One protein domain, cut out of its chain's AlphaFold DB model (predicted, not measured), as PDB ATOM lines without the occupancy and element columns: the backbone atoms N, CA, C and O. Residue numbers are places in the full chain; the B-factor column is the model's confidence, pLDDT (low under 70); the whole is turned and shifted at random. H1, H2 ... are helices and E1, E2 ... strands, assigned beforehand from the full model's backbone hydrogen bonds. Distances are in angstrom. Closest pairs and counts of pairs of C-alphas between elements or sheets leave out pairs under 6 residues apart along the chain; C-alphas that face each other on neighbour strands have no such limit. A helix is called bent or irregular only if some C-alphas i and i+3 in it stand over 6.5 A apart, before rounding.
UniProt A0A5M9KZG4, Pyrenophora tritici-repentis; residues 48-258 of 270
ATOM      1  N   THR A  48      69.785 -58.164  60.303       93.44
ATOM      2  CA  THR A  48      70.605 -57.169  60.995       93.44
ATOM      3  C   THR A  48      71.592 -57.827  61.949       93.44
ATOM      4  O   THR A  48      72.753 -57.436  61.991       93.44
ATOM      5  N   GLU A  49      71.180 -58.869  62.668       93.12
ATOM      6  CA  GLU A  49      72.058 -59.620  63.573       93.12
ATOM      7  C   GLU A  49      73.210 -60.296  62.820       93.12
ATOM      8  O   GLU A  49      74.375 -60.127  63.185       93.12
ATOM      9  N   ALA A  50      72.907 -60.969  61.705       92.31
ATOM     10  CA  ALA A  50      73.920 -61.569  60.841       92.31
ATOM     11  C   ALA A  50      74.887 -60.514  60.278       92.31
ATOM     12  O   ALA A  50      76.099 -60.715  60.279       92.31
ATOM     13  N   SER A  51      74.363 -59.363  59.851       93.31
ATOM     14  CA  SER A  51      75.167 -58.248  59.324       93.31
ATOM     15  C   SER A  51      75.994 -57.538  60.403       93.31
ATOM     16  O   SER A  51      76.988 -56.896  60.086       93.31
ATOM     17  N   SER A  52      75.608 -57.679  61.672       95.38
ATOM     18  CA  SER A  52      76.292 -57.114  62.845       95.38
ATOM     19  C   SER A  52      77.198 -58.131  63.542       95.38
ATOM     20  O   SER A  52      77.617 -57.920  64.684       95.38
ATOM     21  N   THR A  53      77.471 -59.257  62.880       94.31
ATOM     22  CA  THR A  53      78.423 -60.264  63.340       94.31
ATOM     23  C   THR A  53      79.777 -59.979  62.708       94.31
ATOM     24  O   THR A  53      79.989 -60.199  61.519       94.31
ATOM     25  N   PHE A  54      80.704 -59.491  63.526       94.69
ATOM     26  CA  PHE A  54      82.061 -59.168  63.102       94.69
ATOM     27  C   PHE A  54      82.987 -60.362  63.311       94.69
ATOM     28  O   PHE A  54      82.993 -60.987  64.378       94.69
ATOM     29  N   ASP A  55      83.776 -60.685  62.290       93.62
ATOM     30  CA  ASP A  55      84.705 -61.804  62.361       93.62
ATOM     31  C   ASP A  55      85.840 -61.553  63.378       93.62
ATOM     32  O   ASP A  55      85.968 -60.502  64.016       93.62
ATOM     33  N   THR A  56      86.666 -62.573  63.599       95.31
ATOM     34  CA  THR A  56      87.791 -62.475  64.538       95.31
ATOM     35  C   THR A  56      88.828 -61.442  64.099       95.31
ATOM     36  O   THR A  56      89.411 -60.787  64.960       95.31
ATOM     37  N   SER A  57      89.023 -61.243  62.792       95.12
ATOM     38  CA  SER A  57      90.002 -60.283  62.276       95.12
ATOM     39  C   SER A  57      89.580 -58.836  62.544       95.12
ATOM     40  O   SER A  57      90.390 -58.050  63.027       95.12
ATOM     41  N   VAL A  58      88.294 -58.509  62.367       95.62
ATOM     42  CA  VAL A  58      87.714 -57.199  62.702       95.62
ATOM     43  C   VAL A  58      87.815 -56.928  64.197       95.62
ATOM     44  O   VAL A  58      88.242 -55.848  64.602       95.62
ATOM     45  N   ARG A  59      87.486 -57.917  65.034       95.62
ATOM     46  CA  ARG A  59      87.591 -57.788  66.498       95.62
ATOM     47  C   ARG A  59      89.028 -57.613  66.972       95.62
ATOM     48  O   ARG A  59      89.268 -56.823  67.882       95.62
ATOM     49  N   GLN A  60      89.983 -58.320  66.374       95.88
ATOM     50  CA  GLN A  60      91.398 -58.149  66.691       95.88
ATOM     51  C   GLN A  60      91.887 -56.758  66.273       95.88
ATOM     52  O   GLN A  60      92.454 -56.044  67.098       95.88
ATOM     53  N   PHE A  61      91.600 -56.348  65.033       96.44
ATOM     54  CA  PHE A  61      91.936 -55.016  64.537       96.44
ATOM     55  C   PHE A  61      91.371 -53.919  65.448       96.44
ATOM     56  O   PHE A  61      92.098 -53.003  65.834       96.44
ATOM     57  N   TRP A  62      90.100 -54.033  65.848       95.94
ATOM     58  CA  TRP A  62      89.483 -53.073  66.756       95.94
ATOM     59  C   TRP A  62      90.180 -53.032  68.117       95.94
ATOM     60  O   TRP A  62      90.473 -51.945  68.597       95.94
ATOM     61  N   ASN A  63      90.509 -54.173  68.725       95.94
ATOM     62  CA  ASN A  63      91.222 -54.187  70.007       95.94
ATOM     63  C   ASN A  63      92.607 -53.525  69.924       95.94
ATOM     64  O   ASN A  63      92.986 -52.766  70.820       95.94
ATOM     65  N   GLU A  64      93.356 -53.769  68.847       96.62
ATOM     66  CA  GLU A  64      94.657 -53.129  68.630       96.62
ATOM     67  C   GLU A  64      94.516 -51.615  68.406       96.62
ATOM     68  O   GLU A  64      95.297 -50.827  68.947       96.62
ATOM     69  N   LEU A  65      93.499 -51.194  67.647       96.00
ATOM     70  CA  LEU A  65      93.188 -49.783  67.424       96.00
ATOM     71  C   LEU A  65      92.725 -49.089  68.713       96.00
ATOM     72  O   LEU A  65      93.184 -47.988  69.008       96.00
ATOM     73  N   ALA A  66      91.852 -49.728  69.489       96.00
ATOM     74  CA  ALA A  66      91.360 -49.247  70.776       96.00
ATOM     75  C   ALA A  66      92.513 -49.032  71.765       96.00
ATOM     76  O   ALA A  66      92.615 -47.966  72.373       96.00
ATOM     77  N   THR A  67      93.436 -49.995  71.841       96.81
ATOM     78  CA  THR A  67      94.659 -49.879  72.646       96.81
ATOM     79  C   THR A  67      95.495 -48.684  72.191       96.81
ATOM     80  O   THR A  67      95.832 -47.822  73.001       96.81
ATOM     81  N   ALA A  68      95.749 -48.559  70.884       96.69
ATOM     82  CA  ALA A  68      96.517 -47.445  70.337       96.69
ATOM     83  C   ALA A  68      95.869 -46.074  70.600       96.69
ATOM     84  O   ALA A  68      96.585 -45.105  70.857       96.69
ATOM     85  N   LEU A  69      94.535 -45.982  70.551       94.56
ATOM     86  CA  LEU A  69      93.787 -44.764  70.875       94.56
ATOM     87  C   LEU A  69      93.962 -44.368  72.343       94.56
ATOM     88  O   LEU A  69      94.159 -43.190  72.632       94.56
ATOM     89  N   VAL A  70      93.904 -45.338  73.260       95.31
ATOM     90  CA  VAL A  70      94.085 -45.100  74.700       95.31
ATOM     91  C   VAL A  70      95.529 -44.706  75.017       95.31
ATOM     92  O   VAL A  70      95.751 -43.710  75.701       95.31
ATOM     93  N   GLU A  71      96.513 -45.419  74.472       96.12
ATOM     94  CA  GLU A  71      97.939 -45.117  74.669       96.12
ATOM     95  C   GLU A  71      98.351 -43.764  74.072       96.12
ATOM     96  O   GLU A  71      99.277 -43.120  74.564       96.12
ATOM     97  N   SER A  72      97.657 -43.314  73.023       96.88
ATOM     98  CA  SER A  72      97.929 -42.038  72.356       96.88
ATOM     99  C   SER A  72      97.119 -40.870  72.924       96.88
ATOM    100  O   SER A  72      97.053 -39.822  72.282       96.88
ATOM    101  N   GLN A  73      96.477 -41.012  74.090       94.06
ATOM    102  CA  GLN A  73      95.731 -39.905  74.688       94.06
ATOM    103  C   GLN A  73      96.656 -38.737  75.081       94.06
ATOM    104  O   GLN A  73      97.731 -38.964  75.653       94.06
ATOM    105  N   PRO A  74      96.242 -37.480  74.819       94.25
ATOM    106  CA  PRO A  74      96.963 -36.303  75.285       94.25
ATOM    107  C   PRO A  74      97.174 -36.317  76.797       94.25
ATOM    108  O   PRO A  74      96.240 -36.536  77.562       94.25
ATOM    109  N   GLN A  75      98.407 -36.049  77.217       93.44
ATOM    110  CA  GLN A  75      98.781 -35.921  78.625       93.44
ATOM    111  C   GLN A  75      98.715 -34.446  79.043       93.44
ATOM    112  O   GLN A  75      99.737 -33.829  79.338       93.44
ATOM    113  N   CYS A  76      97.516 -33.866  78.968       92.19
ATOM    114  CA  CYS A  76      97.212 -32.490  79.362       92.19
ATOM    115  C   CYS A  76      95.762 -32.387  79.853       92.19
ATOM    116  O   CYS A  76      94.952 -33.289  79.614       92.19
ATOM    117  N   ASP A  77      95.429 -31.285  80.521       91.00
ATOM    118  CA  ASP A  77      94.059 -31.033  80.963       91.00
ATOM    119  C   ASP A  77      93.102 -30.870  79.763       91.00
ATOM    120  O   ASP A  77      93.526 -30.475  78.669       91.00
ATOM    121  N   PRO A  78      91.794 -31.148  79.936       90.06
ATOM    122  CA  PRO A  78      90.800 -30.894  78.901       90.06
ATOM    123  C   PRO A  78      90.836 -29.441  78.419       90.06
ATOM    124  O   PRO A  78      90.801 -28.504  79.221       90.06
ATOM    125  N   LEU A  79      90.862 -29.264  77.096       88.75
ATOM    126  CA  LEU A  79      90.880 -27.945  76.472       88.75
ATOM    127  C   LEU A  79      89.616 -27.161  76.836       88.75
ATOM    128  O   LEU A  79      88.499 -27.666  76.715       88.75
ATOM    129  N   LYS A  80      89.805 -25.909  77.253       87.62
ATOM    130  CA  LYS A  80      88.722 -24.978  77.578       87.62
ATOM    131  C   LYS A  80      88.592 -23.958  76.461       87.62
ATOM    132  O   LYS A  80      89.590 -23.377  76.040       87.62
ATOM    133  N   ILE A  81      87.372 -23.752  75.987       82.88
ATOM    134  CA  ILE A  81      87.056 -22.789  74.934       82.88
ATOM    135  C   ILE A  81      86.417 -21.567  75.596       82.88
ATOM    136  O   ILE A  81      85.616 -21.716  76.516       82.88
ATOM    137  N   ASN A  82      86.805 -20.366  75.169       77.62
ATOM    138  CA  ASN A  82      86.106 -19.145  75.540       77.62
ATOM    139  C   ASN A  82      84.865 -18.992  74.649       77.62
ATOM    140  O   ASN A  82      84.986 -18.663  73.467       77.62
ATOM    141  N   ASP A  83      83.688 -19.232  75.222       68.94
ATOM    142  CA  ASP A  83      82.404 -19.143  74.517       68.94
ATOM    143  C   ASP A  83      81.973 -17.687  74.237       68.94
ATOM    144  O   ASP A  83      81.014 -17.455  73.500       68.94
ATOM    145  N   GLU A  84      82.684 -16.692  74.786       62.75
ATOM    146  CA  GLU A  84      82.377 -15.264  74.603       62.75
ATOM    147  C   GLU A  84      82.834 -14.704  73.238       62.75
ATOM    148  O   GLU A  84      82.292 -13.702  72.767       62.75
ATOM    149  N   GLU A  85      83.791 -15.347  72.553       55.66
ATOM    150  CA  GLU A  85      84.190 -14.963  71.190       55.66
ATOM    151  C   GLU A  85      83.262 -15.607  70.148       55.66
ATOM    152  O   GLU A  85      83.331 -16.814  69.893       55.66
ATOM    153  N   GLU A  86      82.419 -14.788  69.501       53.94
ATOM    154  CA  GLU A  86      81.434 -15.209  68.492       53.94
ATOM    155  C   GLU A  86      81.968 -16.306  67.540       53.94
ATOM    156  O   GLU A  86      83.023 -16.171  66.909       53.94
ATOM    157  N   ASP A  87      81.184 -17.371  67.337       57.25
ATOM    158  CA  ASP A  87      81.424 -18.445  66.351       57.25
ATOM    159  C   ASP A  87      81.751 -17.951  64.929       57.25
ATOM    160  O   ASP A  87      82.361 -18.669  64.132       57.25
ATOM    161  N   LYS A  88      81.439 -16.687  64.621       54.47
ATOM    162  CA  LYS A  88      81.775 -16.020  63.357       54.47
ATOM    163  C   LYS A  88      83.276 -16.024  63.037       54.47
ATOM    164  O   LYS A  88      83.615 -16.028  61.853       54.47
ATOM    165  N   ALA A  89      84.168 -16.021  64.033       55.91
ATOM    166  CA  ALA A  89      85.618 -16.029  63.799       55.91
ATOM    167  C   ALA A  89      86.125 -17.386  63.271       55.91
ATOM    168  O   ALA A  89      86.951 -17.422  62.361       55.91
ATOM    169  N   MET A  90      85.567 -18.500  63.763       54.53
ATOM    170  CA  MET A  90      85.901 -19.859  63.303       54.53
ATOM    171  C   MET A  90      85.410 -20.107  61.874       54.53
ATOM    172  O   MET A  90      86.121 -20.699  61.069       54.53
ATOM    173  N   ILE A  91      84.233 -19.572  61.524       56.59
ATOM    174  CA  ILE A  91      83.664 -19.660  60.166       56.59
ATOM    175  C   ILE A  91      84.558 -18.952  59.123       56.59
ATOM    176  O   ILE A  91      84.510 -19.283  57.941       56.59
ATOM    177  N   LYS A  92      85.388 -17.985  59.543       59.66
ATOM    178  CA  LYS A  92      86.263 -17.191  58.660       59.66
ATOM    179  C   LYS A  92      87.731 -17.623  58.661       59.66
ATOM    180  O   LYS A  92      88.510 -17.041  57.901       59.66
ATOM    181  N   PHE A  93      88.127 -18.592  59.486       65.19
ATOM    182  CA  PHE A  93      89.501 -19.087  59.475       65.19
ATOM    183  C   PHE A  93      89.775 -19.811  58.153       65.19
ATOM    184  O   PHE A  93      89.065 -20.743  57.781       65.19
ATOM    185  N   VAL A  94      90.803 -19.360  57.430       71.06
ATOM    186  CA  VAL A  94      91.240 -19.968  56.170       71.06
ATOM    187  C   VAL A  94      92.621 -20.573  56.417       71.06
ATOM    188  O   VAL A  94      93.604 -19.837  56.393       71.06
ATOM    189  N   PRO A  95      92.725 -21.899  56.635       66.00
ATOM    190  CA  PRO A  95      93.974 -22.549  57.049       66.00
ATOM    191  C   PRO A  95      95.141 -22.373  56.070       66.00
ATOM    192  O   PRO A  95      96.294 -22.573  56.433       66.00
ATOM    193  N   LEU A  96      94.838 -22.045  54.811       77.00
ATOM    194  CA  LEU A  96      95.817 -21.880  53.737       77.00
ATOM    195  C   LEU A  96      96.320 -20.437  53.590       77.00
ATOM    196  O   LEU A  96      97.183 -20.184  52.754       77.00
ATOM    197  N   GLU A  97      95.792 -19.491  54.368       78.06
ATOM    198  CA  GLU A  97      96.233 -18.098  54.367       78.06
ATOM    199  C   GLU A  97      97.184 -17.855  55.554       78.06
ATOM    200  O   GLU A  97      96.717 -17.739  56.685       78.06
ATOM    201  N   PRO A  98      98.508 -17.718  55.331       70.69
ATOM    202  CA  PRO A  98      99.502 -17.710  56.415       70.69
ATOM    203  C   PRO A  98      99.365 -16.548  57.407       70.69
ATOM    204  O   PRO A  98      99.910 -16.600  58.501       70.69
ATOM    205  N   HIS A  99      98.681 -15.478  57.002       74.62
ATOM    206  CA  HIS A  99      98.501 -14.251  57.777       74.62
ATOM    207  C   HIS A  99      97.209 -14.251  58.605       74.62
ATOM    208  O   HIS A  99      96.989 -13.335  59.396       74.62
ATOM    209  N   LYS A 100      96.336 -15.248  58.421       68.44
ATOM    210  CA  LYS A 100      95.159 -15.433  59.264       68.44
ATOM    211  C   LYS A 100      95.551 -16.340  60.417       68.44
ATOM    212  O   LYS A 100      95.650 -17.551  60.254       68.44
ATOM    213  N   GLU A 101      95.785 -15.741  61.578       62.69
ATOM    214  CA  GLU A 101      96.000 -16.510  62.799       62.69
ATOM    215  C   GLU A 101      94.741 -17.309  63.151       62.69
ATOM    216  O   GLU A 101      93.607 -16.860  62.945       62.69
ATOM    217  N   HIS A 102      94.948 -18.511  63.686       65.38
ATOM    218  CA  HIS A 102      93.856 -19.293  64.241       65.38
ATOM    219  C   HIS A 102      93.228 -18.507  65.406       65.38
ATOM    220  O   HIS A 102      93.973 -17.997  66.248       65.38
ATOM    221  N   PRO A 103      91.888 -18.412  65.496       66.38
ATOM    222  CA  PRO A 103      91.233 -17.754  66.622       66.38
ATOM    223  C   PRO A 103      91.763 -18.295  67.959       66.38
ATOM    224  O   PRO A 103      91.784 -19.513  68.175       66.38
ATOM    225  N   LYS A 104      92.205 -17.402  68.856       68.94
ATOM    226  CA  LYS A 104      92.753 -17.748  70.181       68.94
ATOM    227  C   LYS A 104      91.626 -18.030  71.175       68.94
ATOM    228  O   LYS A 104      91.537 -17.423  72.235       68.94
ATOM    229  N   LYS A 105      90.773 -18.990  70.824       73.06
ATOM    230  CA  LYS A 105      89.634 -19.407  71.648       73.06
ATOM    231  C   LYS A 105      90.030 -20.299  72.823       73.06
ATOM    232  O   LYS A 105      89.217 -20.509  73.714       73.06
ATOM    233  N   LEU A 106      91.239 -20.864  72.816       81.19
ATOM    234  CA  LEU A 106      91.679 -21.772  73.869       81.19
ATOM    235  C   LEU A 106      92.124 -20.979  75.102       81.19
ATOM    236  O   LEU A 106      93.088 -20.216  75.058       81.19
ATOM    237  N   VAL A 107      91.414 -21.176  76.210       83.81
ATOM    238  CA  VAL A 107      91.687 -20.517  77.489       83.81
ATOM    239  C   VAL A 107      92.868 -21.202  78.166       83.81
ATOM    240  O   VAL A 107      92.851 -22.417  78.351       83.81
ATOM    241  N   ASN A 108      93.863 -20.414  78.582       84.81
ATOM    242  CA  ASN A 108      95.064 -20.884  79.285       84.81
ATOM    243  C   ASN A 108      95.845 -21.980  78.536       84.81
ATOM    244  O   ASN A 108      96.464 -22.829  79.169       84.81
ATOM    245  N   PHE A 109      95.822 -21.969  77.202       87.69
ATOM    246  CA  PHE A 109      96.563 -22.929  76.390       87.69
ATOM    247  C   PHE A 109      98.051 -22.587  76.355       87.69
ATOM    248  O   PHE A 109      98.430 -21.488  75.943       87.69
ATOM    249  N   THR A 110      98.890 -23.518  76.802       90.00
ATOM    250  CA  THR A 110     100.338 -23.318  76.920       90.00
ATOM    251  C   THR A 110     101.119 -24.112  75.875       90.00
ATOM    252  O   THR A 110     100.650 -25.123  75.352       90.00
ATOM    253  N   ASP A 111     102.379 -23.730  75.645       89.75
ATOM    254  CA  ASP A 111     103.319 -24.504  74.819       89.75
ATOM    255  C   ASP A 111     103.476 -25.959  75.299       89.75
ATOM    256  O   ASP A 111     103.827 -26.852  74.524       89.75
ATOM    257  N   THR A 112     103.281 -26.211  76.597       92.25
ATOM    258  CA  THR A 112     103.341 -27.561  77.172       92.25
ATOM    259  C   THR A 112     102.154 -28.397  76.703       92.25
ATOM    260  O   THR A 112     102.354 -29.548  76.307       92.25
ATOM    261  N   ASP A 113     100.957 -27.811  76.675       92.38
ATOM    262  CA  ASP A 113      99.739 -28.462  76.183       92.38
ATOM    263  C   ASP A 113      99.847 -28.743  74.684       92.38
ATOM    264  O   ASP A 113      99.583 -29.859  74.236       92.38
ATOM    265  N   GLU A 114     100.336 -27.773  73.906       90.69
ATOM    266  CA  GLU A 114     100.573 -27.955  72.474       90.69
ATOM    267  C   GLU A 114     101.554 -29.105  72.207       90.69
ATOM    268  O   GLU A 114     101.284 -29.991  71.392       90.69
ATOM    269  N   LYS A 115     102.670 -29.160  72.946       94.06
ATOM    270  CA  LYS A 115     103.635 -30.266  72.845       94.06
ATOM    271  C   LYS A 115     103.016 -31.604  73.243       94.06
ATOM    272  O   LYS A 115     103.344 -32.617  72.619       94.06
ATOM    273  N   ALA A 116     102.154 -31.640  74.258       95.44
ATOM    274  CA  ALA A 116     101.455 -32.855  74.672       95.44
ATOM    275  C   ALA A 116     100.503 -33.356  73.573       95.44
ATOM    276  O   ALA A 116     100.567 -34.530  73.202       95.44
ATOM    277  N   LEU A 117      99.702 -32.460  72.984       95.06
ATOM    278  CA  LEU A 117      98.821 -32.761  71.852       95.06
ATOM    279  C   LEU A 117      99.607 -33.236  70.626       95.06
ATOM    280  O   LEU A 117      99.238 -34.231  70.001       95.06
ATOM    281  N   PHE A 118     100.723 -32.576  70.302       95.50
ATOM    282  CA  PHE A 118     101.573 -32.961  69.178       95.50
ATOM    283  C   PHE A 118     102.168 -34.362  69.366       95.50
ATOM    284  O   PHE A 118     102.148 -35.175  68.441       95.50
ATOM    285  N   ARG A 119     102.669 -34.678  70.570       96.75
ATOM    286  CA  ARG A 119     103.208 -36.009  70.902       96.75
ATOM    287  C   ARG A 119     102.137 -37.093  70.800       96.75
ATOM    288  O   ARG A 119     102.392 -38.121  70.177       96.75
ATOM    289  N   ALA A 120     100.954 -36.841  71.356       97.44
ATOM    290  CA  ALA A 120      99.797 -37.728  71.268       97.44
ATOM    291  C   ALA A 120      99.383 -37.984  69.810       97.44
ATOM    292  O   ALA A 120      99.274 -39.130  69.372       97.44
ATOM    293  N   HIS A 121      99.256 -36.923  69.011       96.38
ATOM    294  CA  HIS A 121      98.949 -37.027  67.587       96.38
ATOM    295  C   HIS A 121     100.016 -37.819  66.816       96.38
ATOM    296  O   HIS A 121      99.686 -38.674  65.993       96.38
ATOM    297  N   TYR A 122     101.299 -37.565  67.088       97.56
ATOM    298  CA  TYR A 122     102.403 -38.282  66.458       97.56
ATOM    299  C   TYR A 122     102.386 -39.777  66.802       97.56
ATOM    300  O   TYR A 122     102.538 -40.612  65.905       97.56
ATOM    301  N   ALA A 123     102.147 -40.126  68.070       97.81
ATOM    302  CA  ALA A 123     101.980 -41.509  68.507       97.81
ATOM    303  C   ALA A 123     100.814 -42.188  67.769       97.81
ATOM    304  O   ALA A 123     101.013 -43.233  67.143       97.81
ATOM    305  N   MET A 124      99.647 -41.536  67.719       96.75
ATOM    306  CA  MET A 124      98.474 -42.069  67.026       96.75
ATOM    307  C   MET A 124      98.730 -42.265  65.528       96.75
ATOM    308  O   MET A 124      98.368 -43.297  64.966       96.75
ATOM    309  N   ARG A 125      99.403 -41.315  64.864       97.12
ATOM    310  CA  ARG A 125      99.758 -41.438  63.440       97.12
ATOM    311  C   ARG A 125     100.668 -42.627  63.166       97.12
ATOM    312  O   ARG A 125     100.442 -43.335  62.186       97.12
ATOM    313  N   ARG A 126     101.673 -42.863  64.012       97.31
ATOM    314  CA  ARG A 126     102.563 -44.025  63.873       97.31
ATOM    315  C   ARG A 126     101.808 -45.335  64.063       97.31
ATOM    316  O   ARG A 126     101.996 -46.261  63.275       97.31
ATOM    317  N   SER A 127     100.932 -45.402  65.063       97.31
ATOM    318  CA  SER A 127     100.077 -46.568  65.285       97.31
ATOM    319  C   SER A 127      99.126 -46.804  64.113       97.31
ATOM    320  O   SER A 127      99.042 -47.925  63.625       97.31
ATOM    321  N   ALA A 128      98.493 -45.755  63.583       95.38
ATOM    322  CA  ALA A 128      97.623 -45.851  62.413       95.38
ATOM    323  C   ALA A 128      98.369 -46.376  61.177       95.38
ATOM    324  O   ALA A 128      97.870 -47.267  60.501       95.38
ATOM    325  N   GLN A 129      99.585 -45.888  60.905       95.56
ATOM    326  CA  GLN A 129     100.412 -46.388  59.797       95.56
ATOM    327  C   GLN A 129     100.747 -47.876  59.944       95.56
ATOM    328  O   GLN A 129     100.705 -48.609  58.960       95.56
ATOM    329  N   ARG A 130     101.048 -48.328  61.167       96.12
ATOM    330  CA  ARG A 130     101.309 -49.744  61.465       96.12
ATOM    331  C   ARG A 130     100.059 -50.609  61.284       96.12
ATOM    332  O   ARG A 130     100.165 -51.721  60.783       96.12
ATOM    333  N   LEU A 131      98.897 -50.112  61.706       96.06
ATOM    334  CA  LEU A 131      97.630 -50.849  61.676       96.06
ATOM    335  C   LEU A 131      96.941 -50.814  60.303       96.06
ATOM    336  O   LEU A 131      96.111 -51.674  60.025       96.06
ATOM    337  N   ALA A 132      97.287 -49.863  59.431       92.25
ATOM    338  CA  ALA A 132      96.610 -49.638  58.152       92.25
ATOM    339  C   ALA A 132      96.567 -50.879  57.243       92.25
ATOM    340  O   ALA A 132      95.556 -51.127  56.592       92.25
ATOM    341  N   SER A 133      97.629 -51.689  57.213       90.56
ATOM    342  CA  SER A 133      97.661 -52.922  56.411       90.56
ATOM    343  C   SER A 133      96.789 -54.049  56.973       90.56
ATOM    344  O   SER A 133      96.548 -55.029  56.274       90.56
ATOM    345  N   GLY A 134      96.368 -53.939  58.234       92.12
ATOM    346  CA  GLY A 134      95.546 -54.921  58.939       92.12
ATOM    347  C   GLY A 134      94.052 -54.606  58.931       92.12
ATOM    348  O   GLY A 134      93.304 -55.336  59.574       92.12
ATOM    349  N   VAL A 135      93.614 -53.543  58.244       93.81
ATOM    350  CA  VAL A 135      92.186 -53.209  58.123       93.81
ATOM    351  C   VAL A 135      91.478 -54.334  57.353       93.81
ATOM    352  O   VAL A 135      91.826 -54.581  56.194       93.81
ATOM    353  N   PRO A 136      90.508 -55.032  57.963       94.88
ATOM    354  CA  PRO A 136      89.816 -56.141  57.322       94.88
ATOM    355  C   PRO A 136      88.714 -55.647  56.384       94.88
ATOM    356  O   PRO A 136      87.946 -54.755  56.726       94.88
ATOM    357  N   PHE A 137      88.623 -56.256  55.203       95.38
ATOM    358  CA  PHE A 137      87.577 -56.002  54.212       95.38
ATOM    359  C   PHE A 137      87.456 -57.182  53.240       95.38
ATOM    360  O   PHE A 137      88.385 -57.980  53.070       95.38
ATOM    361  N   ALA A 138      86.330 -57.275  52.533       95.75
ATOM    362  CA  ALA A 138      86.139 -58.245  51.462       95.75
ATOM    363  C   ALA A 138      86.777 -57.748  50.154       95.75
ATOM    364  O   ALA A 138      86.364 -56.738  49.580       95.75
ATOM    365  N   LYS A 139      87.786 -58.467  49.650       95.44
ATOM    366  CA  LYS A 139      88.513 -58.079  48.429       95.44
ATOM    367  C   LYS A 139      87.593 -57.982  47.207       95.44
ATOM    368  O   LYS A 139      86.731 -58.828  47.000       95.44
ATOM    369  N   GLY A 140      87.819 -56.966  46.378       95.06
ATOM    370  CA  GLY A 140      87.093 -56.720  45.129       95.06
ATOM    371  C   GLY A 140      85.676 -56.169  45.308       95.06
ATOM    372  O   GLY A 140      84.972 -55.984  44.320       95.06
ATOM    373  N   THR A 141      85.245 -55.896  46.540       97.00
ATOM    374  CA  THR A 141      83.898 -55.386  46.810       97.00
ATOM    375  C   THR A 141      83.872 -53.860  46.836       97.00
ATOM    376  O   THR A 141      84.829 -53.207  47.255       97.00
ATOM    377  N   SER A 142      82.762 -53.289  46.373       97.38
ATOM    378  CA  SER A 142      82.516 -51.848  46.409       97.38
ATOM    379  C   SER A 142      81.111 -51.602  46.932       97.38
ATOM    380  O   SER A 142      80.185 -52.329  46.565       97.38
ATOM    381  N   GLY A 143      80.947 -50.589  47.770       98.00
ATOM    382  CA  GLY A 143      79.656 -50.299  48.371       98.00
ATOM    383  C   GLY A 143      79.578 -48.908  48.967       98.00
ATOM    384  O   GLY A 143      80.561 -48.163  49.036       98.00
ATOM    385  N   ILE A 144      78.364 -48.552  49.362       98.25
ATOM    386  CA  ILE A 144      78.062 -47.270  49.987       98.25
ATOM    387  C   ILE A 144      77.899 -47.506  51.481       98.25
ATOM    388  O   ILE A 144      77.239 -48.453  51.902       98.25
ATOM    389  N   VAL A 145      78.486 -46.631  52.281       97.88
ATOM    390  CA  VAL A 145      78.396 -46.686  53.740       97.88
ATOM    391  C   VAL A 145      77.736 -45.410  54.220       97.88
ATOM    392  O   VAL A 145      78.074 -44.318  53.768       97.88
ATOM    393  N   THR A 146      76.795 -45.534  55.142       96.75
ATOM    394  CA  THR A 146      76.163 -44.386  55.789       96.75
ATOM    395  C   THR A 146      75.997 -44.644  57.277       96.75
ATOM    396  O   THR A 146      76.038 -45.784  57.741       96.75
ATOM    397  N   THR A 147      75.758 -43.575  58.023       95.25
ATOM    398  CA  THR A 147      75.302 -43.641  59.411       95.25
ATOM    399  C   THR A 147      73.919 -43.025  59.512       95.25
ATOM    400  O   THR A 147      73.710 -41.889  59.069       95.25
ATOM    401  N   ALA A 148      72.992 -43.730  60.147       91.81
ATOM    402  CA  ALA A 148      71.659 -43.216  60.423       91.81
ATOM    403  C   ALA A 148      71.253 -43.551  61.860       91.81
ATOM    404  O   ALA A 148      71.542 -44.621  62.380       91.81
ATOM    405  N   ASN A 149      70.548 -42.627  62.502       84.94
ATOM    406  CA  ASN A 149      69.845 -42.884  63.756       84.94
ATOM    407  C   ASN A 149      68.336 -42.736  63.520       84.94
ATOM    408  O   ASN A 149      67.915 -42.381  62.419       84.94
ATOM    409  N   GLY A 150      67.512 -42.946  64.550       84.44
ATOM    410  CA  GLY A 150      66.052 -42.852  64.410       84.44
ATOM    411  C   GLY A 150      65.552 -41.529  63.804       84.44
ATOM    412  O   GLY A 150      64.570 -41.531  63.069       84.44
ATOM    413  N   LYS A 151      66.256 -40.409  64.029       88.62
ATOM    414  CA  LYS A 151      65.908 -39.102  63.448       88.62
ATOM    415  C   LYS A 151      66.247 -39.017  61.955       88.62
ATOM    416  O   LYS A 151      65.472 -38.449  61.192       88.62
ATOM    417  N   TYR A 152      67.395 -39.555  61.541       92.44
ATOM    418  CA  TYR A 152      67.879 -39.451  60.160       92.44
ATOM    419  C   TYR A 152      67.456 -40.622  59.262       92.44
ATOM    420  O   TYR A 152      67.505 -40.491  58.042       92.44
ATOM    421  N   MET A 153      66.989 -41.741  59.824       95.00
ATOM    422  CA  MET A 153      66.584 -42.920  59.052       95.00
ATOM    423  C   MET A 153      65.492 -42.618  58.005       95.00
ATOM    424  O   MET A 153      65.661 -43.023  56.854       95.00
ATOM    425  N   PRO A 154      64.416 -41.857  58.305       95.38
ATOM    426  CA  PRO A 154      63.429 -41.501  57.283       95.38
ATOM    427  C   PRO A 154      64.016 -40.660  56.138       95.38
ATOM    428  O   PRO A 154      63.659 -40.868  54.980       95.38
ATOM    429  N   ILE A 155      64.936 -39.741  56.449       96.44
ATOM    430  CA  ILE A 155      65.621 -38.893  55.460       96.44
ATOM    431  C   ILE A 155      66.494 -39.767  54.556       96.44
ATOM    432  O   ILE A 155      66.397 -39.694  53.328       96.44
ATOM    433  N   PHE A 156      67.263 -40.671  55.162       97.25
ATOM    434  CA  PHE A 156      68.089 -41.625  54.439       97.25
ATOM    435  C   PHE A 156      67.258 -42.530  53.523       97.25
ATOM    436  O   PHE A 156      67.648 -42.749  52.383       97.25
ATOM    437  N   LEU A 157      66.088 -43.013  53.952       97.56
ATOM    438  CA  LEU A 157      65.222 -43.830  53.093       97.56
ATOM    439  C   LEU A 157      64.769 -43.082  51.829       97.56
ATOM    440  O   LEU A 157      64.652 -43.693  50.762       97.56
ATOM    441  N   VAL A 158      64.540 -41.767  51.918       97.38
ATOM    442  CA  VAL A 158      64.264 -40.931  50.738       97.38
ATOM    443  C   VAL A 158      65.503 -40.846  49.847       97.38
ATOM    444  O   VAL A 158      65.392 -41.100  48.645       97.38
ATOM    445  N   SER A 159      66.675 -40.565  50.423       97.38
ATOM    446  CA  SER A 159      67.947 -40.537  49.688       97.38
ATOM    447  C   SER A 159      68.249 -41.868  48.986       97.38
ATOM    448  O   SER A 159      68.517 -41.890  47.786       97.38
ATOM    449  N   LEU A 160      68.099 -42.996  49.680       98.25
ATOM    450  CA  LEU A 160      68.313 -44.337  49.143       98.25
ATOM    451  C   LEU A 160      67.370 -44.631  47.975       98.25
ATOM    452  O   LEU A 160      67.794 -45.166  46.953       98.25
ATOM    453  N   ARG A 161      66.092 -44.251  48.074       97.44
ATOM    454  CA  ARG A 161      65.161 -44.383  46.943       97.44
ATOM    455  C   ARG A 161      65.578 -43.516  45.761       97.44
ATOM    456  O   ARG A 161      65.475 -43.974  44.627       97.44
ATOM    457  N   MET A 162      66.049 -42.293  46.001       97.44
ATOM    458  CA  MET A 162      66.582 -41.437  44.938       97.44
ATOM    459  C   MET A 162      67.810 -42.065  44.279       97.44
ATOM    460  O   MET A 162      67.836 -42.160  43.056       97.44
ATOM    461  N   LEU A 163      68.744 -42.600  45.066       97.94
ATOM    462  CA  LEU A 163      69.891 -43.356  44.568       97.94
ATOM    463  C   LEU A 163      69.448 -44.541  43.695       97.94
ATOM    464  O   LEU A 163      69.971 -44.728  42.605       97.94
ATOM    465  N   ARG A 164      68.445 -45.324  44.109       98.00
ATOM    466  CA  ARG A 164      67.945 -46.431  43.270       98.00
ATOM    467  C   ARG A 164      67.312 -45.954  41.964       98.00
ATOM    468  O   ARG A 164      67.407 -46.652  40.959       98.00
ATOM    469  N   ARG A 165      66.727 -44.752  41.930       97.31
ATOM    470  CA  ARG A 165      66.187 -44.156  40.692       97.31
ATOM    471  C   ARG A 165      67.267 -43.736  39.698       97.31
ATOM    472  O   ARG A 165      66.936 -43.592  38.526       97.31
ATOM    473  N   THR A 166      68.520 -43.560  40.124       97.25
ATOM    474  CA  THR A 166      69.629 -43.277  39.197       97.25
ATOM    475  C   THR A 166      70.094 -44.519  38.434       97.25
ATOM    476  O   THR A 166      70.847 -44.391  37.477       97.25
ATOM    477  N   GLY A 167      69.625 -45.711  38.830       97.44
ATOM    478  CA  GLY A 167      70.086 -46.998  38.306       97.44
ATOM    479  C   GLY A 167      71.170 -47.657  39.160       97.44
ATOM    480  O   GLY A 167      71.536 -48.796  38.885       97.44
ATOM    481  N   CYS A 168      71.637 -46.994  40.225       97.88
ATOM    482  CA  CYS A 168      72.703 -47.516  41.074       97.88
ATOM    483  C   CYS A 168      72.290 -48.809  41.796       97.88
ATOM    484  O   CYS A 168      71.338 -48.835  42.586       97.88
ATOM    485  N   THR A 169      73.070 -49.870  41.593       97.19
ATOM    486  CA  THR A 169      72.851 -51.197  42.190       97.19
ATOM    487  C   THR A 169      73.793 -51.512  43.350       97.19
ATOM    488  O   THR A 169      73.648 -52.569  43.960       97.19
ATOM    489  N   LEU A 170      74.720 -50.608  43.697       98.12
ATOM    490  CA  LEU A 170      75.696 -50.829  44.766       98.12
ATOM    491  C   LEU A 170      75.015 -51.178  46.102       98.12
ATOM    492  O   LEU A 170      74.015 -50.533  46.458       98.12
ATOM    493  N   PRO A 171      75.543 -52.163  46.851       98.31
ATOM    494  CA  PRO A 171      75.048 -52.482  48.184       98.31
ATOM    495  C   PRO A 171      75.306 -51.317  49.145       98.31
ATOM    496  O   PRO A 171      76.307 -50.608  49.021       98.31
ATOM    497  N   VAL A 172      74.392 -51.120  50.098       98.62
ATOM    498  CA  VAL A 172      74.494 -50.051  51.101       98.62
ATOM    499  C   VAL A 172      74.524 -50.638  52.511       98.62
ATOM    500  O   VAL A 172      73.617 -51.372  52.903       98.62
ATOM    501  N   GLU A 173      75.540 -50.286  53.292       98.50
ATOM    502  CA  GLU A 173      75.607 -50.577  54.726       98.50
ATOM    503  C   GLU A 173      75.201 -49.343  55.530       98.50
ATOM    504  O   GLU A 173      75.792 -48.268  55.408       98.50
ATOM    505  N   VAL A 174      74.166 -49.510  56.350       97.88
ATOM    506  CA  VAL A 174      73.607 -48.476  57.216       97.88
ATOM    507  C   VAL A 174      74.026 -48.783  58.642       97.88
ATOM    508  O   VAL A 174      73.447 -49.647  59.300       97.88
ATOM    509  N   PHE A 175      75.043 -48.080  59.125       96.88
ATOM    510  CA  PHE A 175      75.496 -48.229  60.498       96.88
ATOM    511  C   PHE A 175      74.550 -47.489  61.444       96.88
ATOM    512  O   PHE A 175      74.340 -46.277  61.316       96.88
ATOM    513  N   ILE A 176      73.991 -48.236  62.392       94.62
ATOM    514  CA  ILE A 176      73.245 -47.715  63.536       94.62
ATOM    515  C   ILE A 176      74.091 -47.886  64.798       94.62
ATOM    516  O   ILE A 176      74.919 -48.792  64.879       94.62
ATOM    517  N   ASP A 177      73.897 -46.994  65.761       91.50
ATOM    518  CA  ASP A 177      74.694 -46.939  66.990       91.50
ATOM    519  C   ASP A 177      74.591 -48.241  67.797       91.50
ATOM    520  O   ASP A 177      75.547 -49.011  67.900       91.50
ATOM    521  N   ASP A 178      73.385 -48.531  68.279       92.50
ATOM    522  CA  ASP A 178      73.089 -49.681  69.113       92.50
ATOM    523  C   ASP A 178      71.709 -50.270  68.783       92.50
ATOM    524  O   ASP A 178      70.934 -49.750  67.969       92.50
ATOM    525  N   TRP A 179      71.377 -51.362  69.467       93.62
ATOM    526  CA  TRP A 179      70.086 -52.033  69.345       93.62
ATOM    527  C   TRP A 179      68.890 -51.184  69.803       93.62
ATOM    528  O   TRP A 179      67.764 -51.496  69.430       93.62
ATOM    529  N   SER A 180      69.082 -50.088  70.549       92.31
ATOM    530  CA  SER A 180      67.986 -49.161  70.882       92.31
ATOM    531  C   SER A 180      67.507 -48.366  69.665       92.31
ATOM    532  O   SER A 180      66.391 -47.845  69.667       92.31
ATOM    533  N   LYS A 181      68.345 -48.249  68.624       90.88
ATOM    534  CA  LYS A 181      68.016 -47.572  67.357       90.88
ATOM    535  C   LYS A 181      67.528 -48.531  66.275       90.88
ATOM    536  O   LYS A 181      67.211 -48.084  65.175       90.88
ATOM    537  N   TYR A 182      67.494 -49.824  66.573       94.00
ATOM    538  CA  TYR A 182      67.054 -50.852  65.649       94.00
ATOM    539  C   TYR A 182      65.532 -50.814  65.468       94.00
ATOM    540  O   TYR A 182      64.769 -50.863  66.431       94.00
ATOM    541  N   ASP A 183      65.101 -50.771  64.210       93.56
ATOM    542  CA  ASP A 183      63.708 -50.927  63.806       93.56
ATOM    543  C   ASP A 183      63.624 -52.148  62.891       93.56
ATOM    544  O   ASP A 183      64.164 -52.142  61.784       93.56
ATOM    545  N   ALA A 184      62.957 -53.208  63.351       93.12
ATOM    546  CA  ALA A 184      62.884 -54.470  62.622       93.12
ATOM    547  C   ALA A 184      62.187 -54.339  61.262       93.12
ATOM    548  O   ALA A 184      62.558 -55.014  60.303       93.12
ATOM    549  N   THR A 185      61.192 -53.461  61.137       93.19
ATOM    550  CA  THR A 185      60.524 -53.236  59.854       93.19
ATOM    551  C   THR A 185      61.474 -52.540  58.887       93.19
ATOM    552  O   THR A 185      61.623 -52.974  57.743       93.19
ATOM    553  N   VAL A 186      62.163 -51.490  59.331       94.62
ATOM    554  CA  VAL A 186      63.092 -50.764  58.463       94.62
ATOM    555  C   VAL A 186      64.302 -51.627  58.105       94.62
ATOM    556  O   VAL A 186      64.616 -51.781  56.925       94.62
ATOM    557  N   CYS A 187      64.963 -52.204  59.102       95.19
ATOM    558  CA  CYS A 187      66.243 -52.879  58.938       95.19
ATOM    559  C   CYS A 187      66.140 -54.279  58.320       95.19
ATOM    560  O   CYS A 187      66.984 -54.617  57.492       95.19
ATOM    561  N   ASP A 188      65.116 -55.070  58.659       94.88
ATOM    562  CA  ASP A 188      64.989 -56.454  58.172       94.88
ATOM    563  C   ASP A 188      63.991 -56.601  57.005       94.88
ATOM    564  O   ASP A 188      63.902 -57.677  56.415       94.88
ATOM    565  N   GLN A 189      63.246 -55.549  56.626       93.38
ATOM    566  CA  GLN A 189      62.289 -55.615  55.504       93.38
ATOM    567  C   GLN A 189      62.503 -54.510  54.465       93.38
ATOM    568  O   GLN A 189      62.711 -54.799  53.285       93.38
ATOM    569  N   VAL A 190      62.478 -53.239  54.881       95.88
ATOM    570  CA  VAL A 190      62.531 -52.108  53.939       95.88
ATOM    571  C   VAL A 190      63.912 -51.968  53.302       95.88
ATOM    572  O   VAL A 190      64.009 -51.932  52.076       95.88
ATOM    573  N   LEU A 191      64.980 -51.898  54.097       96.81
ATOM    574  CA  LEU A 191      66.342 -51.744  53.581       96.81
ATOM    575  C   LEU A 191      66.774 -52.918  52.686       96.81
ATOM    576  O   LEU A 191      67.256 -52.643  51.583       96.81
ATOM    577  N   PRO A 192      66.522 -54.193  53.045       97.00
ATOM    578  CA  PRO A 192      66.854 -55.326  52.181       97.00
ATOM    579  C   PRO A 192      66.175 -55.254  50.812       97.00
ATOM    580  O   PRO A 192      66.811 -55.548  49.799       97.00
ATOM    581  N   SER A 193      64.928 -54.765  50.745       96.44
ATOM    582  CA  SER A 193      64.222 -54.556  49.469       96.44
ATOM    583  C   SER A 193      64.885 -53.513  48.554       96.44
ATOM    584  O   SER A 193      64.613 -53.467  47.356       96.44
ATOM    585  N   LEU A 194      65.780 -52.688  49.106       97.44
ATOM    586  CA  LEU A 194      66.533 -51.642  48.417       97.44
ATOM    587  C   LEU A 194      68.035 -51.968  48.329       97.44
ATOM    588  O   LEU A 194      68.840 -51.050  48.163       97.44
ATOM    589  N   ASN A 195      68.430 -53.245  48.428       97.75
ATOM    590  CA  ASN A 195      69.832 -53.690  48.468       97.75
ATOM    591  C   ASN A 195      70.660 -52.931  49.524       97.75
ATOM    592  O   ASN A 195      71.748 -52.417  49.251       97.75
ATOM    593  N   ALA A 196      70.083 -52.777  50.714       98.06
ATOM    594  CA  ALA A 196      70.704 -52.143  51.864       98.06
ATOM    595  C   ALA A 196      70.529 -53.013  53.114       98.06
ATOM    596  O   ALA A 196      69.593 -53.808  53.197       98.06
ATOM    597  N   ARG A 197      71.412 -52.862  54.102       97.25
ATOM    598  CA  ARG A 197      71.337 -53.601  55.372       97.25
ATOM    599  C   ARG A 197      71.762 -52.743  56.553       97.25
ATOM    600  O   ARG A 197      72.645 -51.900  56.405       97.25
ATOM    601  N   CYS A 198      71.161 -52.988  57.714       97.19
ATOM    602  CA  CYS A 198      71.621 -52.395  58.966       97.19
ATOM    603  C   CYS A 198      72.839 -53.148  59.512       97.19
ATOM    604  O   CYS A 198      72.904 -54.375  59.434       97.19
ATOM    605  N   VAL A 199      73.773 -52.402  60.098       97.25
ATOM    606  CA  VAL A 199      74.913 -52.921  60.859       97.25
ATOM    607  C   VAL A 199      74.942 -52.202  62.207       97.25
ATOM    608  O   VAL A 199      74.948 -50.975  62.259       97.25
ATOM    609  N   VAL A 200      74.923 -52.952  63.305       95.56
ATOM    610  CA  VAL A 200      74.892 -52.415  64.670       95.56
ATOM    611  C   VAL A 200      76.317 -52.226  65.171       95.56
ATOM    612  O   VAL A 200      77.030 -53.196  65.438       95.56
ATOM    613  N   LEU A 201      76.737 -50.972  65.317       93.56
ATOM    614  CA  LEU A 201      78.117 -50.631  65.650       93.56
ATOM    615  C   LEU A 201      78.505 -51.063  67.071       93.56
ATOM    616  O   LEU A 201      79.639 -51.492  67.297       93.56
ATOM    617  N   SER A 202      77.567 -51.029  68.020       93.44
ATOM    618  CA  SER A 202      77.812 -51.457  69.401       93.44
ATOM    619  C   SER A 202      78.332 -52.898  69.500       93.44
ATOM    620  O   SER A 202      79.048 -53.218  70.446       93.44
ATOM    621  N   ASN A 203      78.023 -53.766  68.525       95.19
ATOM    622  CA  ASN A 203      78.465 -55.165  68.522       95.19
ATOM    623  C   ASN A 203      79.980 -55.330  68.344       95.19
ATOM    624  O   ASN A 203      80.543 -56.280  68.883       95.19
ATOM    625  N   ILE A 204      80.638 -54.431  67.605       94.19
ATOM    626  CA  ILE A 204      82.105 -54.407  67.519       94.19
ATOM    627  C   ILE A 204      82.683 -53.519  68.608       94.19
ATOM    628  O   ILE A 204      83.608 -53.921  69.307       94.19
ATOM    629  N   TYR A 205      82.102 -52.340  68.815       88.56
ATOM    630  CA  TYR A 205      82.661 -51.360  69.731       88.56
ATOM    631  C   TYR A 205      82.820 -51.929  71.156       88.56
ATOM    632  O   TYR A 205      83.893 -51.837  71.760       88.56
ATOM    633  N   ASN A 206      81.785 -52.606  71.662       91.44
ATOM    634  CA  ASN A 206      81.760 -53.140  73.024       91.44
ATOM    635  C   ASN A 206      82.762 -54.284  73.262       91.44
ATOM    636  O   ASN A 206      82.963 -54.672  74.412       91.44
ATOM    637  N   THR A 207      83.431 -54.814  72.227       93.00
ATOM    638  CA  THR A 207      84.473 -55.835  72.423       93.00
ATOM    639  C   THR A 207      85.769 -55.265  73.004       93.00
ATOM    640  O   THR A 207      86.624 -56.045  73.410       93.00
ATOM    641  N   ALA A 208      85.920 -53.936  73.059       92.19
ATOM    642  CA  ALA A 208      87.060 -53.241  73.657       92.19
ATOM    643  C   ALA A 208      86.584 -52.201  74.692       92.19
ATOM    644  O   ALA A 208      86.744 -50.995  74.515       92.19
ATOM    645  N   ALA A 209      85.994 -52.668  75.799       85.56
ATOM    646  CA  ALA A 209      85.352 -51.821  76.817       85.56
ATOM    647  C   ALA A 209      86.275 -50.801  77.526       85.56
ATOM    648  O   ALA A 209      85.789 -49.928  78.237       85.56
ATOM    649  N   HIS A 210      87.595 -50.910  77.354       89.44
ATOM    650  CA  HIS A 210      88.575 -49.965  77.898       89.44
ATOM    651  C   HIS A 210      88.681 -48.669  77.076       89.44
ATOM    652  O   HIS A 210      89.150 -47.657  77.593       89.44
ATOM    653  N   ALA A 211      88.257 -48.679  75.808       89.31
ATOM    654  CA  ALA A 211      88.167 -47.469  75.004       89.31
ATOM    655  C   ALA A 211      86.854 -46.718  75.284       89.31
ATOM    656  O   ALA A 211      85.831 -47.314  75.638       89.31
ATOM    657  N   LYS A 212      86.859 -45.398  75.070       85.75
ATOM    658  CA  LYS A 212      85.663 -44.547  75.176       85.75
ATOM    659  C   LYS A 212      84.779 -44.662  73.932       85.75
ATOM    660  O   LYS A 212      85.280 -44.488  72.822       85.75
ATOM    661  N   GLN A 213      83.478 -44.901  74.142       81.94
ATOM    662  CA  GLN A 213      82.480 -44.988  73.068       81.94
ATOM    663  C   GLN A 213      82.552 -43.779  72.130       81.94
ATOM    664  O   GLN A 213      82.714 -42.654  72.623       81.94
ATOM    665  N   PRO A 214      82.467 -43.993  70.799       80.69
ATOM    666  CA  PRO A 214      82.391 -42.900  69.853       80.69
ATOM    667  C   PRO A 214      81.198 -42.030  70.197       80.69
ATOM    668  O   PRO A 214      80.165 -42.521  70.635       80.69
ATOM    669  N   ASP A 215      81.347 -40.736  69.967       80.31
ATOM    670  CA  ASP A 215      80.278 -39.782  70.195       80.31
ATOM    671  C   ASP A 215      79.909 -39.048  68.899       80.31
ATOM    672  O   ASP A 215      80.773 -38.727  68.075       80.31
ATOM    673  N   HIS A 216      78.613 -38.792  68.709       79.94
ATOM    674  CA  HIS A 216      78.029 -38.029  67.597       79.94
ATOM    675  C   HIS A 216      78.622 -38.340  66.204       79.94
ATOM    676  O   HIS A 216      78.243 -39.300  65.540       79.94
ATOM    677  N   TYR A 217      79.530 -37.496  65.710       77.38
ATOM    678  CA  TYR A 217      80.073 -37.588  64.354       77.38
ATOM    679  C   TYR A 217      81.207 -38.608  64.218       77.38
ATOM    680  O   TYR A 217      81.544 -38.999  63.100       77.38
ATOM    681  N   GLN A 218      81.774 -39.076  65.333       85.19
ATOM    682  CA  GLN A 218      82.864 -40.056  65.326       85.19
ATOM    683  C   GLN A 218      82.420 -41.395  64.722       85.19
ATOM    684  O   GLN A 218      83.216 -42.077  64.076       85.19
ATOM    685  N   TYR A 219      81.126 -41.714  64.831       87.69
ATOM    686  CA  TYR A 219      80.496 -42.893  64.235       87.69
ATOM    687  C   TYR A 219      80.764 -43.039  62.735       87.69
ATOM    688  O   TYR A 219      80.891 -44.160  62.252       87.69
ATOM    689  N   LYS A 220      80.902 -41.932  61.990       92.62
ATOM    690  CA  LYS A 220      81.137 -41.966  60.537       92.62
ATOM    691  C   LYS A 220      82.445 -42.672  60.183       92.62
ATOM    692  O   LYS A 220      82.488 -43.478  59.260       92.62
ATOM    693  N   ILE A 221      83.505 -42.396  60.943       92.50
ATOM    694  CA  ILE A 221      84.827 -42.987  60.708       92.50
ATOM    695  C   ILE A 221      84.789 -44.480  61.033       92.50
ATOM    696  O   ILE A 221      85.296 -45.290  60.263       92.50
ATOM    697  N   PHE A 222      84.134 -44.857  62.133       93.88
ATOM    698  CA  PHE A 222      83.972 -46.260  62.505       93.88
ATOM    699  C   PHE A 222      83.102 -47.042  61.519       93.88
ATOM    700  O   PHE A 222      83.428 -48.183  61.211       93.88
ATOM    701  N   ALA A 223      82.056 -46.426  60.966       95.25
ATOM    702  CA  ALA A 223      81.253 -47.032  59.910       95.25
ATOM    703  C   ALA A 223      82.106 -47.364  58.676       95.25
ATOM    704  O   ALA A 223      81.983 -48.449  58.124       95.25
ATOM    705  N   ILE A 224      83.014 -46.469  58.272       95.31
ATOM    706  CA  ILE A 224      83.954 -46.741  57.172       95.31
ATOM    707  C   ILE A 224      84.911 -47.879  57.554       95.31
ATOM    708  O   ILE A 224      85.048 -48.835  56.794       95.31
ATOM    709  N   LEU A 225      85.547 -47.792  58.729       94.75
ATOM    710  CA  LEU A 225      86.553 -48.760  59.189       94.75
ATOM    711  C   LEU A 225      86.007 -50.180  59.367       94.75
ATOM    712  O   LEU A 225      86.749 -51.135  59.166       94.75
ATOM    713  N   PHE A 226      84.746 -50.316  59.774       95.88
ATOM    714  CA  PHE A 226      84.111 -51.612  60.013       95.88
ATOM    715  C   PHE A 226      83.140 -52.029  58.910       95.88
ATOM    716  O   PHE A 226      82.452 -53.041  59.058       95.88
ATOM    717  N   SER A 227      83.073 -51.267  57.817       96.94
ATOM    718  CA  SER A 227      82.345 -51.700  56.630       96.94
ATOM    719  C   SER A 227      82.988 -52.943  56.035       96.94
ATOM    720  O   SER A 227      84.193 -53.166  56.152       96.94
ATOM    721  N   SER A 228      82.187 -53.768  55.366       96.81
ATOM    722  CA  SER A 228      82.719 -54.980  54.733       96.81
ATOM    723  C   SER A 228      83.419 -54.717  53.394       96.81
ATOM    724  O   SER A 228      84.027 -55.634  52.834       96.81
ATOM    725  N   PHE A 229      83.343 -53.494  52.861       97.25
ATOM    726  CA  PHE A 229      83.761 -53.188  51.496       97.25
ATOM    727  C   PHE A 229      85.245 -52.837  51.377       97.25
ATOM    728  O   PHE A 229      85.796 -52.133  52.215       97.25
ATOM    729  N   GLN A 230      85.880 -53.251  50.274       95.06
ATOM    730  CA  GLN A 230      87.220 -52.762  49.928       95.06
ATOM    731  C   GLN A 230      87.175 -51.305  49.448       95.06
ATOM    732  O   GLN A 230      88.012 -50.497  49.841       95.06
ATOM    733  N   ASN A 231      86.225 -50.976  48.568       95.94
ATOM    734  CA  ASN A 231      86.031 -49.624  48.052       95.94
ATOM    735  C   ASN A 231      84.767 -49.020  48.665       95.94
ATOM    736  O   ASN A 231      83.659 -49.510  48.433       95.94
ATOM    737  N   VAL A 232      84.932 -47.950  49.438       96.44
ATOM    738  CA  VAL A 232      83.843 -47.337  50.204       96.44
ATOM    739  C   VAL A 232      83.525 -45.955  49.657       96.44
ATOM    740  O   VAL A 232      84.390 -45.082  49.607       96.44
ATOM    741  N   LEU A 233      82.257 -45.733  49.313       96.19
ATOM    742  CA  LEU A 233      81.693 -44.392  49.199       96.19
ATOM    743  C   LEU A 233      80.915 -44.091  50.476       96.19
ATOM    744  O   LEU A 233      79.809 -44.593  50.666       96.19
ATOM    745  N   PHE A 234      81.481 -43.266  51.352       95.88
ATOM    746  CA  PHE A 234      80.721 -42.773  52.491       95.88
ATOM    747  C   PHE A 234      79.746 -41.684  52.033       95.88
ATOM    748  O   PHE A 234      80.155 -40.706  51.402       95.88
ATOM    749  N   LEU A 235      78.468 -41.851  52.358       94.44
ATOM    750  CA  LEU A 235      77.403 -40.914  52.031       94.44
ATOM    751  C   LEU A 235      76.653 -40.552  53.312       94.44
ATOM    752  O   LEU A 235      76.121 -41.428  53.996       94.44
ATOM    753  N   ASP A 236      76.595 -39.262  53.636       94.06
ATOM    754  CA  ASP A 236      75.784 -38.790  54.757       94.06
ATOM    755  C   ASP A 236      74.302 -39.142  54.556       94.06
ATOM    756  O   ASP A 236      73.809 -39.221  53.429       94.06
ATOM    757  N   SER A 237      73.574 -39.366  55.652       92.94
ATOM    758  CA  SER A 237      72.166 -39.792  55.603       92.94
ATOM    759  C   SER A 237      71.222 -38.738  55.010       92.94
ATOM    760  O   SER A 237      70.099 -39.066  54.630       92.94
ATOM    761  N   ASP A 238      71.680 -37.494  54.892       92.88
ATOM    762  CA  ASP A 238      70.994 -36.354  54.284       92.88
ATOM    763  C   ASP A 238      71.622 -35.897  52.952       92.88
ATOM    764  O   ASP A 238      71.242 -34.857  52.409       92.88
ATOM    765  N   ALA A 239      72.541 -36.675  52.377       92.06
ATOM    766  CA  ALA A 239      73.050 -36.434  51.032       92.06
ATOM    767  C   ALA A 239      72.163 -37.138  49.995       92.06
ATOM    768  O   ALA A 239      71.885 -38.326  50.127       92.06
ATOM    769  N   PHE A 240      71.738 -36.426  48.945       93.75
ATOM    770  CA  PHE A 240      70.801 -36.922  47.926       93.75
ATOM    771  C   PHE A 240      71.487 -37.069  46.556       93.75
ATOM    772  O   PHE A 240      71.697 -36.064  45.871       93.75
ATOM    773  N   PRO A 241      71.836 -38.295  46.123       91.62
ATOM    774  CA  PRO A 241      72.490 -38.518  44.838       91.62
ATOM    775  C   PRO A 241      71.580 -38.158  43.656       91.62
ATOM    776  O   PRO A 241      70.465 -38.664  43.542       91.62
ATOM    777  N   ALA A 242      72.080 -37.303  42.761       93.00
ATOM    778  CA  ALA A 242      71.414 -36.957  41.501       93.00
ATOM    779  C   ALA A 242      71.783 -37.901  40.339       93.00
ATOM    780  O   ALA A 242      71.029 -38.014  39.375       93.00
ATOM    781  N   HIS A 243      72.924 -38.591  40.439       94.50
ATOM    782  CA  HIS A 243      73.458 -39.507  39.428       94.50
ATOM    783  C   HIS A 243      73.938 -40.811  40.079       94.50
ATOM    784  O   HIS A 243      74.074 -40.879  41.301       94.50
ATOM    785  N   ASP A 244      74.160 -41.851  39.273       96.25
ATOM    786  CA  ASP A 244      74.786 -43.094  39.736       96.25
ATOM    787  C   ASP A 244      76.261 -42.825  40.086       96.25
ATOM    788  O   ASP A 244      77.009 -42.412  39.202       96.25
ATOM    789  N   PRO A 245      76.689 -43.024  41.348       94.69
ATOM    790  CA  PRO A 245      78.046 -42.714  41.785       94.69
ATOM    791  C   PRO A 245      79.058 -43.843  41.521       94.69
ATOM    792  O   PRO A 245      80.177 -43.791  42.030       94.69
ATOM    793  N   THR A 246      78.685 -44.902  40.796       94.81
ATOM    794  CA  THR A 246      79.553 -46.075  40.588       94.81
ATOM    795  C   THR A 246      80.877 -45.724  39.893       94.81
ATOM    796  O   THR A 246      81.916 -46.312  40.195       94.81
ATOM    797  N   ASP A 247      80.871 -44.731  39.004       92.88
ATOM    798  CA  ASP A 247      82.060 -44.239  38.299       92.88
ATOM    799  C   ASP A 247      83.092 -43.566  39.224       92.88
ATOM    800  O   ASP A 247      84.275 -43.469  38.885       92.88
ATOM    801  N   LEU A 248      82.696 -43.150  40.432       92.31
ATOM    802  CA  LEU A 248      83.606 -42.565  41.418       92.31
ATOM    803  C   LEU A 248      84.713 -43.540  41.839       92.31
ATOM    804  O   LEU A 248      85.788 -43.089  42.231       92.31
ATOM    805  N   PHE A 249      84.485 -44.852  41.721       93.12
ATOM    806  CA  PHE A 249      85.486 -45.880  42.031       93.12
ATOM    807  C   PHE A 249      86.506 -46.115  40.910       93.12
ATOM    808  O   PHE A 249      87.552 -46.712  41.152       93.12
ATOM    809  N   SER A 250      86.229 -45.657  39.687       92.19
ATOM    810  CA  SER A 250      87.103 -45.839  38.519       92.19
ATOM    811  C   SER A 250      87.694 -44.531  37.993       92.19
ATOM    812  O   SER A 250      88.474 -44.543  37.040       92.19
ATOM    813  N   THR A 251      87.381 -43.401  38.628       91.25
ATOM    814  CA  THR A 251      87.830 -42.069  38.211       91.25
ATOM    815  C   THR A 251      88.796 -41.435  39.212       91.25
ATOM    816  O   THR A 251      88.765 -41.687  40.420       91.25
ATOM    817  N   ALA A 252      89.683 -40.572  38.713       88.06
ATOM    818  CA  ALA A 252      90.500 -39.724  39.574       88.06
ATOM    819  C   ALA A 252      89.594 -38.735  40.350       88.06
ATOM    820  O   ALA A 252      88.578 -38.285  39.815       88.06
ATOM    821  N   PRO A 253      89.927 -38.367  41.602       88.56
ATOM    822  CA  PRO A 253      91.169 -38.669  42.320       88.56
ATOM    823  C   PRO A 253      91.184 -40.010  43.073       88.56
ATOM    824  O   PRO A 253      92.193 -40.311  43.709       88.56
ATOM    825  N   TYR A 254      90.111 -40.809  43.029       90.38
ATOM    826  CA  TYR A 254      90.037 -42.053  43.804       90.38
ATOM    827  C   TYR A 254      91.090 -43.065  43.346       90.38
ATOM    828  O   TYR A 254      91.861 -43.562  44.160       90.38
ATOM    829  N   THR A 255      91.209 -43.290  42.037       88.69
ATOM    830  CA  THR A 255      92.191 -44.236  41.480       88.69
ATOM    831  C   THR A 255      93.646 -43.805  41.671       88.69
ATOM    832  O   THR A 255      94.538 -44.646  41.626       88.69
ATOM    833  N   THR A 256      93.905 -42.514  41.901       88.06
ATOM    834  CA  THR A 256      95.265 -41.978  42.062       88.06
ATOM    835  C   THR A 256      95.687 -41.835  43.523       88.06
ATOM    836  O   THR A 256      96.869 -41.973  43.819       88.06
ATOM    837  N   HIS A 257      94.755 -41.549  44.438       86.12
ATOM    838  CA  HIS A 257      95.062 -41.260  45.849       86.12
ATOM    839  C   HIS A 257      94.423 -42.243  46.840       86.12
ATOM    840  O   HIS A 257      94.712 -42.169  48.031       86.12
ATOM    841  N   GLY A 258      93.522 -43.122  46.389       80.62
ATOM    842  CA  GLY A 258      92.748 -44.032  47.245       80.62
ATOM    843  C   GLY A 258      91.661 -43.347  48.084       80.62
ATOM    844  O   GLY A 258      90.910 -44.021  48.780       80.62
TER     845      GLY A 258
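This is residues 48 to 258 of the 270 residues of a protein of Pyrenophora tritici-repentis (UniProt A0A5M9KZG4). A strongly twisted parallel sheet of four strands has helix H8 on one face and H6 and H9 on the other, and from this body two long helices, H2 and H4, reach away side by side over part of their length. At the far end of H4 a long looped stretch with the short helix H3 turns off, leaving an open gap between H3 and the sheet. The printed part has 211 residues with ten named helices and four named strands, in the order H1 H2 H3 H4 E1 H5 E2 H6 E3 H7 H8 E4 H9 H10; the sheet's order is E3 E2 E1 E4. The class is mixed, helices and strands, and the whole is only just compact, close to loose, with a radius of gyration of the C-alphas of 19.9 A and spans of 55 by 39 by 38 A.

H1 takes residues 48 to 51, from C-alpha 48 at (70.605, -57.169, 60.995). H2, residues 56 to 71, is 22.5 A long, and H3 takes residues 88 to 91. H4, residues 111 to 134, is the longest helix at 35.2 A and starts at C-alpha 111, (103.319, -24.504, 74.819). E1, residues 138 to 147, is 19.8 A long and bends by 106 degrees at residue 141. H5, residues 153 to 165, is 18.4 A long; E2 takes residues 172 to 176, H6 184 to 193, E3 196 to 200 and H7 202 to 208. H8, residues 216 to 225, is 16.1 A long; E4 takes 229 to 234, H9 245 to 249 and H10 254 to 257, ending at C-alpha 257, (95.062, -41.260, 45.849). H4 and H6 are only just irregular: C-alphas 130 and 133 are 7.0 A apart, and C-alphas 188 and 191 are 6.7 A apart.

E1 and E4 are parallel at 25 degrees, with N 145 and O 233 at 2.9 A. E2 and E1 are parallel at 49 degrees, with N 173 and O 144 at 2.9 A. E3 and E2 are parallel at 28 degrees, with N 174 and O 197 at 2.8 A. E1, H5, E2 and E2, H6, E3 are strand-helix-strand units, parallel neighbour strands with a helix between, and both crossovers are right-handed. E3, H7 H8, E4 is a split unit, with E2 E1 between its strands, also right-handed. With H6 and H8 on opposite faces the sheet has three layers, helices on both faces. H8 runs along the strands at a height over the sheet of 8.6 A; its closest C-alpha pair with E1 is Thr 147 and Lys 220, 6.2 A. H6, at a height of 6.1 A, comes closest to E3 at the C-alphas of Cys 187 and Cys 198, 5.4 A. H9 is on the same face as H6, at a height of 8.9 A. H5 only grazes the sheet, with residues 153 to 160. H1 is on the sheet, only just at its level, with a height of 3.8 A. H4 touches H2 with residues 124 to 134 alone, at a shallow tilt of 14 degrees, opposite ways; the closest C-alphas are those of Ala 68 and Ser 127, 6.2 A apart. H2 touches H7 at a steep tilt of 58 degrees, the same way, closest at the C-alphas of Asn 63 and Ala 208, 5.6 A. H10 is close to H9 but not clearly touching, with the C-alphas of Leu 248 and Tyr 254 6.9 A apart. H3 touches no helix and is not on the sheet. Every O i to N i+4 pair is within hydrogen-bond range in H2 and H5; the counts are 18 of 20 in H4, 4 of 6 in H6, 3 of 6 in H8, 1 of 3 in H7 with 2 of 4 O i to N i+3 pairs, and 0 of 1 in H9 with 2 of 2, while H1, H3 and H10 are too short for such a pair.

The two C-alphas farthest apart are those of Asp 111 and Ser 193, 55.4 A. The printed part has no cut. The links H2 to H3, of 16 residues, and H3 to H4, of 19, are long; residues 80 to 81 pair with 106 to 107, antiparallel. The mean pLDDT of the printed part is 90.4; residues 83 to 93, residue 95 and residues 100 to 104 are under 70.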